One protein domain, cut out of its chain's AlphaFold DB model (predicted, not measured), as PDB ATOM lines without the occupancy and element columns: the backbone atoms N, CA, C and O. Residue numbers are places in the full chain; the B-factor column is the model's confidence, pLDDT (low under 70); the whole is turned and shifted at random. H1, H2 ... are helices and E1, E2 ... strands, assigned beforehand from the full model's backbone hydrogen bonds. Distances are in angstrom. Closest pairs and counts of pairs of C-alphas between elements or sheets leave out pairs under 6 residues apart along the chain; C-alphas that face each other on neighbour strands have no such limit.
ATOM      1  N   GLN A  96     -49.956 -19.170  48.244       90.94
ATOM      2  CA  GLN A  96     -49.897 -18.669  46.865       90.94
ATOM      3  C   GLN A  96     -48.855 -17.553  46.675       90.94
ATOM      4  O   GLN A  96     -48.262 -17.444  45.602       90.94
ATOM      5  N   SER A  97     -48.608 -16.740  47.706       91.31
ATOM      6  CA  SER A  97     -47.571 -15.700  47.692       91.31
ATOM      7  C   SER A  97     -46.150 -16.263  47.585       91.31
ATOM      8  O   SER A  97     -45.234 -15.516  47.265       91.31
ATOM      9  N   GLU A  98     -45.957 -17.571  47.783       92.94
ATOM     10  CA  GLU A  98     -44.687 -18.275  47.590       92.94
ATOM     11  C   GLU A  98     -44.429 -18.647  46.122       92.94
ATOM     12  O   GLU A  98     -43.438 -19.319  45.819       92.94
ATOM     13  N   PHE A  99     -45.220 -18.134  45.177       92.75
ATOM     14  CA  PHE A  99     -45.050 -18.398  43.753       92.75
ATOM     15  C   PHE A  99     -44.969 -17.123  42.915       92.75
ATOM     16  O   PHE A  99     -45.757 -16.194  43.073       92.75
ATOM     17  N   PHE A 100     -44.067 -17.136  41.938       91.25
ATOM     18  CA  PHE A 100     -44.072 -16.193  40.833       91.25
ATOM     19  C   PHE A 100     -45.147 -16.587  39.816       91.25
ATOM     20  O   PHE A 100     -45.204 -17.762  39.430       91.25
ATOM     21  N   PRO A 101     -45.962 -15.646  39.314       92.81
ATOM     22  CA  PRO A 101     -46.762 -15.907  38.127       92.81
ATOM     23  C   PRO A 101     -45.831 -16.134  36.928       92.81
ATOM     24  O   PRO A 101     -44.893 -15.368  36.701       92.81
ATOM     25  N   PHE A 102     -46.090 -17.196  36.164       93.06
ATOM     26  CA  PHE A 102     -45.433 -17.472  34.890       93.06
ATOM     27  C   PHE A 102     -46.312 -16.946  33.758       93.06
ATOM     28  O   PHE A 102     -47.432 -17.427  33.561       93.06
ATOM     29  N   VAL A 103     -45.806 -15.941  33.052       92.00
ATOM     30  CA  VAL A 103     -46.549 -15.112  32.107       92.00
ATOM     31  C   VAL A 103     -46.012 -15.300  30.691       92.00
ATOM     32  O   VAL A 103     -44.806 -15.259  30.453       92.00
ATOM     33  N   ILE A 104     -46.918 -15.489  29.736       90.38
ATOM     34  CA  ILE A 104     -46.622 -15.514  28.299       90.38
ATOM     35  C   ILE A 104     -47.637 -14.599  27.614       90.38
ATOM     36  O   ILE A 104     -48.831 -14.732  27.859       90.38
ATOM     37  N   ASP A 105     -47.164 -13.661  26.789       87.94
ATOM     38  CA  ASP A 105     -48.004 -12.706  26.043       87.94
ATOM     39  C   ASP A 105     -49.045 -11.978  26.927       87.94
ATOM     40  O   ASP A 105     -50.196 -11.780  26.545       87.94
ATOM     41  N   GLY A 106     -48.645 -11.605  28.150       85.94
ATOM     42  CA  GLY A 106     -49.501 -10.912  29.124       85.94
ATOM     43  C   GLY A 106     -50.491 -11.804  29.888       85.94
ATOM     44  O   GLY A 106     -51.236 -11.297  30.722       85.94
ATOM     45  N   GLN A 107     -50.496 -13.121  29.653       88.25
ATOM     46  CA  GLN A 107     -51.396 -14.073  30.313       88.25
ATOM     47  C   GLN A 107     -50.663 -14.976  31.309       88.25
ATOM     48  O   GLN A 107     -49.586 -15.497  31.012       88.25
ATOM     49  N   ILE A 108     -51.260 -15.208  32.485       90.31
ATOM     50  CA  ILE A 108     -50.711 -16.112  33.505       90.31
ATOM     51  C   ILE A 108     -50.984 -17.567  33.107       90.31
ATOM     52  O   ILE A 108     -52.033 -18.151  33.387       90.31
ATOM     53  N   VAL A 109     -49.983 -18.206  32.516       88.81
ATOM     54  CA  VAL A 109     -50.065 -19.606  32.079       88.81
ATOM     55  C   VAL A 109     -49.720 -20.594  33.195       88.81
ATOM     56  O   VAL A 109     -50.132 -21.755  33.157       88.81
ATOM     57  N   GLY A 110     -49.050 -20.147  34.259       91.00
ATOM     58  CA  GLY A 110     -48.639 -21.008  35.365       91.00
ATOM     59  C   GLY A 110     -48.097 -20.240  36.561       91.00
ATOM     60  O   GLY A 110     -48.176 -19.017  36.614       91.00
ATOM     61  N   TYR A 111     -47.545 -20.984  37.511       91.94
ATOM     62  CA  TYR A 111     -46.916 -20.448  38.709       91.94
ATOM     63  C   TYR A 111     -45.652 -21.248  39.002       91.94
ATOM     64  O   TYR A 111     -45.649 -22.471  38.854       91.94
ATOM     65  N   VAL A 112     -44.588 -20.565  39.412       92.75
ATOM     66  CA  VAL A 112     -43.303 -21.177  39.758       92.75
ATOM     67  C   VAL A 112     -42.932 -20.776  41.173       92.75
ATOM     68  O   VAL A 112     -42.845 -19.592  41.481       92.75
ATOM     69  N   HIS A 113     -42.708 -21.759  42.037       93.44
ATOM     70  CA  HIS A 113     -42.335 -21.511  43.427       93.44
ATOM     71  C   HIS A 113     -41.027 -20.701  43.510       93.44
ATOM     72  O   HIS A 113     -40.085 -20.977  42.760       93.44
ATOM     73  N   HIS A 114     -40.918 -19.750  44.447       91.38
ATOM     74  CA  HIS A 114     -39.728 -18.893  44.590       91.38
ATOM     75  C   HIS A 114     -38.438 -19.708  44.744       91.38
ATOM     76  O   HIS A 114     -37.412 -19.386  44.147       91.38
ATOM     77  N   GLY A 115     -38.491 -20.806  45.503       89.94
ATOM     78  CA  GLY A 115     -37.347 -21.704  45.680       89.94
ATOM     79  C   GLY A 115     -36.908 -22.413  44.391       89.94
ATOM     80  O   GLY A 115     -35.730 -22.724  44.246       89.94
ATOM     81  N   PHE A 116     -37.821 -22.620  43.436       91.12
ATOM     82  CA  PHE A 116     -37.519 -23.262  42.152       91.12
ATOM     83  C   PHE A 116     -36.910 -22.290  41.130       91.12
ATOM     84  O   PHE A 116     -36.182 -22.701  40.227       91.12
ATOM     85  N   ALA A 117     -37.148 -20.985  41.294       86.75
ATOM     86  CA  ALA A 117     -36.674 -19.951  40.376       86.75
ATOM     87  C   ALA A 117     -35.153 -19.981  40.149       86.75
ATOM     88  O   ALA A 117     -34.701 -19.722  39.034       86.75
ATOM     89  N   LYS A 118     -34.363 -20.368  41.161       87.31
ATOM     90  CA  LYS A 118     -32.895 -20.483  41.064       87.31
ATOM     91  C   LYS A 118     -32.432 -21.468  39.986       87.31
ATOM     92  O   LYS A 118     -31.379 -21.258  39.392       87.31
ATOM     93  N   HIS A 119     -33.202 -22.524  39.722       92.06
ATOM     94  CA  HIS A 119     -32.903 -23.458  38.634       92.06
ATOM     95  C   HIS A 119     -33.152 -22.813  37.268       92.06
ATOM     96  O   HIS A 119     -32.355 -22.981  36.353       92.06
ATOM     97  N   LEU A 120     -34.224 -22.026  37.140       93.75
ATOM     98  CA  LEU A 120     -34.601 -21.380  35.881       93.75
ATOM     99  C   LEU A 120     -33.705 -20.185  35.528       93.75
ATOM    100  O   LEU A 120     -33.455 -19.938  34.352       93.75
ATOM    101  N   GLN A 121     -33.158 -19.491  36.531       91.94
ATOM    102  CA  GLN A 121     -32.191 -18.398  36.345       91.94
ATOM    103  C   GLN A 121     -30.913 -18.827  35.604       91.94
ATOM    104  O   GLN A 121     -30.236 -17.985  35.022       91.94
ATOM    105  N   GLN A 122     -30.594 -20.125  35.584       94.44
ATOM    106  CA  GLN A 122     -29.440 -20.673  34.861       94.44
ATOM    107  C   GLN A 122     -29.648 -20.713  33.336       94.44
ATOM    108  O   GLN A 122     -28.704 -20.971  32.596       94.44
ATOM    109  N   TYR A 123     -30.863 -20.422  32.859       96.44
ATOM    110  CA  TYR A 123     -31.237 -20.454  31.445       96.44
ATOM    111  C   TYR A 123     -31.737 -19.076  30.968       96.44
ATOM    112  O   TYR A 123     -32.895 -18.950  30.560       96.44
ATOM    113  N   PRO A 124     -30.889 -18.027  30.980       95.75
ATOM    114  CA  PRO A 124     -31.298 -16.652  30.661       95.75
ATOM    115  C   PRO A 124     -31.775 -16.469  29.211       95.75
ATOM    116  O   PRO A 124     -32.553 -15.567  28.923       95.75
ATOM    117  N   ASN A 125     -31.369 -17.362  28.302       96.31
ATOM    118  CA  ASN A 125     -31.842 -17.379  26.913       96.31
ATOM    119  C   ASN A 125     -33.262 -17.963  26.763       96.31
ATOM    120  O   ASN A 125     -33.804 -17.973  25.660       96.31
ATOM    121  N   VAL A 126     -33.843 -18.497  27.845       97.38
ATOM    122  CA  VAL A 126     -35.180 -19.112  27.866       97.38
ATOM    123  C   VAL A 126     -36.113 -18.374  28.818       97.38
ATOM    124  O   VAL A 126     -37.258 -18.122  28.452       97.38
ATOM    125  N   PHE A 127     -35.636 -18.015  30.009       96.31
ATOM    126  CA  PHE A 127     -36.440 -17.400  31.061       96.31
ATOM    127  C   PHE A 127     -35.940 -16.005  31.421       96.31
ATOM    128  O   PHE A 127     -34.740 -15.770  31.551       96.31
ATOM    129  N   THR A 128     -36.879 -15.098  31.668       93.75
ATOM    130  CA  THR A 128     -36.605 -13.737  32.130       93.75
ATOM    131  C   THR A 128     -37.429 -13.453  33.380       93.75
ATOM    132  O   THR A 128     -38.601 -13.809  33.457       93.75
ATOM    133  N   PHE A 129     -36.815 -12.823  34.379       89.31
ATOM    134  CA  PHE A 129     -37.493 -12.401  35.604       89.31
ATOM    135  C   PHE A 129     -37.664 -10.889  35.546       89.31
ATOM    136  O   PHE A 129     -36.688 -10.154  35.694       89.31
ATOM    137  N   SER A 130     -38.880 -10.424  35.284       76.94
ATOM    138  CA  SER A 130     -39.175  -8.993  35.241       76.94
ATOM    139  C   SER A 130     -39.543  -8.492  36.631       76.94
ATOM    140  O   SER A 130     -40.423  -9.045  37.294       76.94
ATOM    141  N   GLN A 131     -38.878  -7.419  37.055       66.50
ATOM    142  CA  GLN A 131     -39.406  -6.494  38.051       66.50
ATOM    143  C   GLN A 131     -40.256  -5.494  37.271       66.50
ATOM    144  O   GLN A 131     -39.712  -4.652  36.566       66.50
ATOM    145  N   ASP A 132     -41.575  -5.660  37.286       53.00
ATOM    146  CA  ASP A 132     -42.457  -4.672  36.672       53.00
ATOM    147  C   ASP A 132     -42.852  -3.640  37.733       53.00
ATOM    148  O   ASP A 132     -43.693  -3.905  38.588       53.00
ATOM    149  N   ASP A 133     -42.220  -2.466  37.696       49.47
ATOM    150  CA  ASP A 133     -42.513  -1.350  38.606       49.47
ATOM    151  C   ASP A 133     -43.872  -0.679  38.306       49.47
ATOM    152  O   ASP A 133     -44.349   0.149  39.087       49.47
ATOM    153  N   SER A 134     -44.512  -1.008  37.173       48.44
ATOM    154  CA  SER A 134     -45.747  -0.362  36.706       48.44
ATOM    155  C   SER A 134     -47.035  -1.055  37.168       48.44
ATOM    156  O   SER A 134     -48.121  -0.469  37.106       48.44
ATOM    157  N   VAL A 135     -46.919  -2.253  37.742       47.16
ATOM    158  CA  VAL A 135     -48.002  -2.965  38.421       47.16
ATOM    159  C   VAL A 135     -47.609  -3.081  39.889       47.16
ATOM    160  O   VAL A 135     -46.536  -3.568  40.215       47.16
ATOM    161  N   LYS A 136     -48.470  -2.668  40.824       43.72
ATOM    162  CA  LYS A 136     -48.246  -2.827  42.279       43.72
ATOM    163  C   LYS A 136     -48.254  -4.302  42.753       43.72
ATOM    164  O   LYS A 136     -48.655  -4.586  43.878       43.72
ATOM    165  N   VAL A 137     -47.849  -5.250  41.909       47.09
ATOM    166  CA  VAL A 137     -47.816  -6.695  42.152       47.09
ATOM    167  C   VAL A 137     -46.461  -7.206  41.664       47.09
ATOM    168  O   VAL A 137     -46.066  -6.906  40.547       47.09
ATOM    169  N   GLY A 138     -45.746  -7.912  42.546       61.62
ATOM    170  CA  GLY A 138     -44.316  -8.215  42.445       61.62
ATOM    171  C   GLY A 138     -43.846  -8.997  41.212       61.62
ATOM    172  O   GLY A 138     -44.608  -9.315  40.306       61.62
ATOM    173  N   ALA A 139     -42.543  -9.298  41.206       78.88
ATOM    174  CA  ALA A 139     -41.825  -9.894  40.081       78.88
ATOM    175  C   ALA A 139     -42.551 -11.093  39.439       78.88
ATOM    176  O   ALA A 139     -43.182 -11.898  40.124       78.88
ATOM    177  N   CYS A 140     -42.423 -11.242  38.120       89.62
ATOM    178  CA  CYS A 140     -42.981 -12.371  37.378       89.62
ATOM    179  C   CYS A 140     -41.917 -13.072  36.530       89.62
ATOM    180  O   CYS A 140     -40.867 -12.512  36.207       89.62
ATOM    181  N   LEU A 141     -42.189 -14.332  36.201       93.31
ATOM    182  CA  LEU A 141     -41.384 -15.122  35.282       93.31
ATOM    183  C   LEU A 141     -41.995 -15.011  33.886       93.31
ATOM    184  O   LEU A 141     -43.191 -15.230  33.722       93.31
ATOM    185  N   THR A 142     -41.182 -14.739  32.877       95.12
ATOM    186  CA  THR A 142     -41.580 -14.707  31.465       95.12
ATOM    187  C   THR A 142     -40.647 -15.572  30.623       95.12
ATOM    188  O   THR A 142     -39.594 -16.019  31.089       95.12
ATOM    189  N   LEU A 143     -41.053 -15.855  29.384       95.56
ATOM    190  CA  LEU A 143     -40.156 -16.434  28.383       95.56
ATOM    191  C   LEU A 143     -39.348 -15.335  27.693       95.56
ATOM    192  O   LEU A 143     -39.866 -14.247  27.447       95.56
ATOM    193  N   HIS A 144     -38.102 -15.651  27.348       95.69
ATOM    194  CA  HIS A 144     -37.203 -14.739  26.656       95.69
ATOM    195  C   HIS A 144     -37.823 -14.249  25.340       95.69
ATOM    196  O   HIS A 144     -38.420 -15.022  24.584       95.69
ATOM    197  N   GLU A 145     -37.649 -12.963  25.036       93.88
ATOM    198  CA  GLU A 145     -38.341 -12.292  23.929       93.88
ATOM    199  C   GLU A 145     -38.019 -12.867  22.545       93.88
ATOM    200  O   GLU A 145     -38.798 -12.678  21.612       93.88
ATOM    201  N   SER A 146     -36.904 -13.584  22.388       95.81
ATOM    202  CA  SER A 146     -36.551 -14.264  21.135       95.81
ATOM    203  C   SER A 146     -37.459 -15.460  20.808       95.81
ATOM    204  O   SER A 146     -37.524 -15.865  19.649       95.81
ATOM    205  N   LEU A 147     -38.188 -16.014  21.785       96.38
ATOM    206  CA  LEU A 147     -39.065 -17.178  21.614       96.38
ATOM    207  C   LEU A 147     -40.448 -16.756  21.090       96.38
ATOM    208  O   LEU A 147     -41.428 -16.656  21.838       96.38
ATOM    209  N   LYS A 148     -40.523 -16.483  19.784       93.81
ATOM    210  CA  LYS A 148     -41.710 -15.893  19.143       93.81
ATOM    211  C   LYS A 148     -42.843 -16.886  18.895       93.81
ATOM    212  O   LYS A 148     -44.002 -16.508  19.039       93.81
ATOM    213  N   THR A 149     -42.537 -18.132  18.535       94.88
ATOM    214  CA  THR A 149     -43.564 -19.120  18.153       94.88
ATOM    215  C   THR A 149     -43.890 -20.101  19.288       94.88
ATOM    216  O   THR A 149     -43.040 -20.356  20.152       94.88
ATOM    217  N   PRO A 150     -45.101 -20.693  19.319       92.38
ATOM    218  CA  PRO A 150     -45.428 -21.784  20.242       92.38
ATOM    219  C   PRO A 150     -44.431 -22.950  20.189       92.38
ATOM    220  O   PRO A 150     -44.120 -23.547  21.227       92.38
ATOM    221  N   GLU A 151     -43.906 -23.253  19.005       94.06
ATOM    222  CA  GLU A 151     -42.936 -24.314  18.748       94.06
ATOM    223  C   GLU A 151     -41.577 -23.981  19.371       94.06
ATOM    224  O   GLU A 151     -41.000 -24.826  20.058       94.06
ATOM    225  N   ASP A 152     -41.093 -22.745  19.211       96.00
ATOM    226  CA  ASP A 152     -39.843 -22.286  19.833       96.00
ATOM    227  C   ASP A 152     -39.924 -22.361  21.354       96.00
ATOM    228  O   ASP A 152     -39.036 -22.913  22.004       96.00
ATOM    229  N   ARG A 153     -41.028 -21.865  21.920       95.62
ATOM    230  CA  ARG A 153     -41.291 -21.897  23.364       95.62
ATOM    231  C   ARG A 153     -41.334 -23.332  23.882       95.62
ATOM    232  O   ARG A 153     -40.772 -23.633  24.930       95.62
ATOM    233  N   THR A 154     -42.004 -24.224  23.156       92.62
ATOM    234  CA  THR A 154     -42.137 -25.636  23.537       92.62
ATOM    235  C   THR A 154     -40.798 -26.359  23.487       92.62
ATOM    236  O   THR A 154     -40.464 -27.054  24.442       92.62
ATOM    237  N   ARG A 155     -40.009 -26.148  22.428       95.38
ATOM    238  CA  ARG A 155     -38.668 -26.723  22.296       95.38
ATOM    239  C   ARG A 155     -37.737 -26.223  23.401       95.38
ATOM    240  O   ARG A 155     -37.199 -27.036  24.141       95.38
ATOM    241  N   ALA A 156     -37.630 -24.905  23.576       97.19
ATOM    242  CA  ALA A 156     -36.729 -24.299  24.556       97.19
ATOM    243  C   ALA A 156     -37.052 -24.723  25.997       97.19
ATOM    244  O   ALA A 156     -36.167 -25.166  26.725       97.19
ATOM    245  N   VAL A 157     -38.324 -24.650  26.408       94.75
ATOM    246  CA  VAL A 157     -38.737 -25.096  27.749       94.75
ATOM    247  C   VAL A 157     -38.573 -26.609  27.897       94.75
ATOM    248  O   VAL A 157     -38.116 -27.068  28.940       94.75
ATOM    249  N   GLY A 158     -38.913 -27.384  26.864       92.62
ATOM    250  CA  GLY A 158     -38.761 -28.838  26.869       92.62
ATOM    251  C   GLY A 158     -37.312 -29.277  27.068       92.62
ATOM    252  O   GLY A 158     -37.057 -30.200  27.836       92.62
ATOM    253  N   ASP A 159     -36.357 -28.595  26.439       94.81
ATOM    254  CA  ASP A 159     -34.935 -28.896  26.607       94.81
ATOM    255  C   ASP A 159     -34.437 -28.529  28.011       94.81
ATOM    256  O   ASP A 159     -33.727 -29.326  28.621       94.81
ATOM    257  N   VAL A 160     -34.897 -27.413  28.595       95.12
ATOM    258  CA  VAL A 160     -34.600 -27.091  30.005       95.12
ATOM    259  C   VAL A 160     -35.155 -28.154  30.953       95.12
ATOM    260  O   VAL A 160     -34.450 -28.596  31.858       95.12
ATOM    261  N   VAL A 161     -36.396 -28.602  30.744       92.19
ATOM    262  CA  VAL A 161     -37.011 -29.658  31.564       92.19
ATOM    263  C   VAL A 161     -36.204 -30.957  31.479       92.19
ATOM    264  O   VAL A 161     -35.931 -31.564  32.512       92.19
ATOM    265  N   LYS A 162     -35.745 -31.349  30.281       90.81
ATOM    266  CA  LYS A 162     -34.854 -32.512  30.109       90.81
ATOM    267  C   LYS A 162     -33.522 -32.334  30.841       90.81
ATOM    268  O   LYS A 162     -33.060 -33.284  31.462       90.81
ATOM    269  N   CYS A 163     -32.912 -31.148  30.772       93.25
ATOM    270  CA  CYS A 163     -31.650 -30.855  31.456       93.25
ATOM    271  C   CYS A 163     -31.779 -30.899  32.983       93.25
ATOM    272  O   CYS A 163     -30.863 -31.361  33.654       93.25
ATOM    273  N   LEU A 164     -32.900 -30.421  33.532       91.56
ATOM    274  CA  LEU A 164     -33.174 -30.491  34.970       91.56
ATOM    275  C   LEU A 164     -33.459 -31.926  35.435       91.56
ATOM    276  O   LEU A 164     -33.089 -32.288  36.549       91.56
ATOM    277  N   GLY A 165     -34.068 -32.744  34.574       88.81
ATOM    278  CA  GLY A 165     -34.281 -34.168  34.810       88.81
ATOM    279  C   GLY A 165     -35.336 -34.486  35.876       88.81
ATOM    280  O   GLY A 165     -35.878 -33.615  36.559       88.81
TER     281      GLY A 165
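What this domain is: This is residues 96 to 165 of the 345 residues of the protein "nudix hydrolase 20, chloroplastic-like isoform X2" of Cucumis melo (UniProt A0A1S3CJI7). Two hairpins, E1 with E2 and E3 with E4, join side by side in one small, strongly twisted sheet; the long helix H2 lies at one end of the domain, and the loop between E3 and E4 at the other. The short helix H1 links the two hairpins. The printed part has 70 residues, in order E1 E2 H1 E3 E4 H2; the mixed sheet runs E2 E1 E4 E3, and the class is mixed, helices and strands. It is compact, with a radius of gyration of the C-alphas of 12.0 A and spans of 33 by 25 by 18 A.

Where its parts are: Find C-alpha 99 at (-45.050, -18.398, 43.753); there E1, residues 99 to 104, begins and runs 15.8 A. E2 is residues 107 to 113, 17.6 A; H1 is 117 to 120, 5.2 A; E3 is 127 to 130, 9.8 A; E4 is 140 to 143, 10.3 A. H2, residues 150 to 164, runs 21.0 A to C-alpha 164 at (-33.174, -30.491, 34.970).

How they stand to each other: Look first at hairpin E1 and E2, antiparallel at 148 degrees, with N 102 and O 110 2.8 A apart. E1 and E4 are parallel at 36 degrees; N 103 and O 141 are 2.8 A apart. Hairpin E3 and E4 is antiparallel at 143 degrees, with N 142 and O 128 2.8 A apart. E2, H1 and E3 form a split strand-helix-strand unit, two strands of one sheet that are not neighbours, with a helix between them along the chain and E1 and E4 between them in the sheet; its crossover is right-handed. H1 only grazes the sheet with residues 117 to 120, and H2 with 153 to 160. H1 and H2 are close but not clearly touching, the closest C-alphas, of His 119 and Leu 164, 7.9 A apart. In H2 every O i to N i+4 pair is within hydrogen-bond range; H1 is too short for one.

The domain as a whole: The two farthest C-alphas, of Ser 134 and Gly 165, are 35.7 A apart. The printed part has no cut and no long link. Look at residues 131 to 138 for pLDDT under 70.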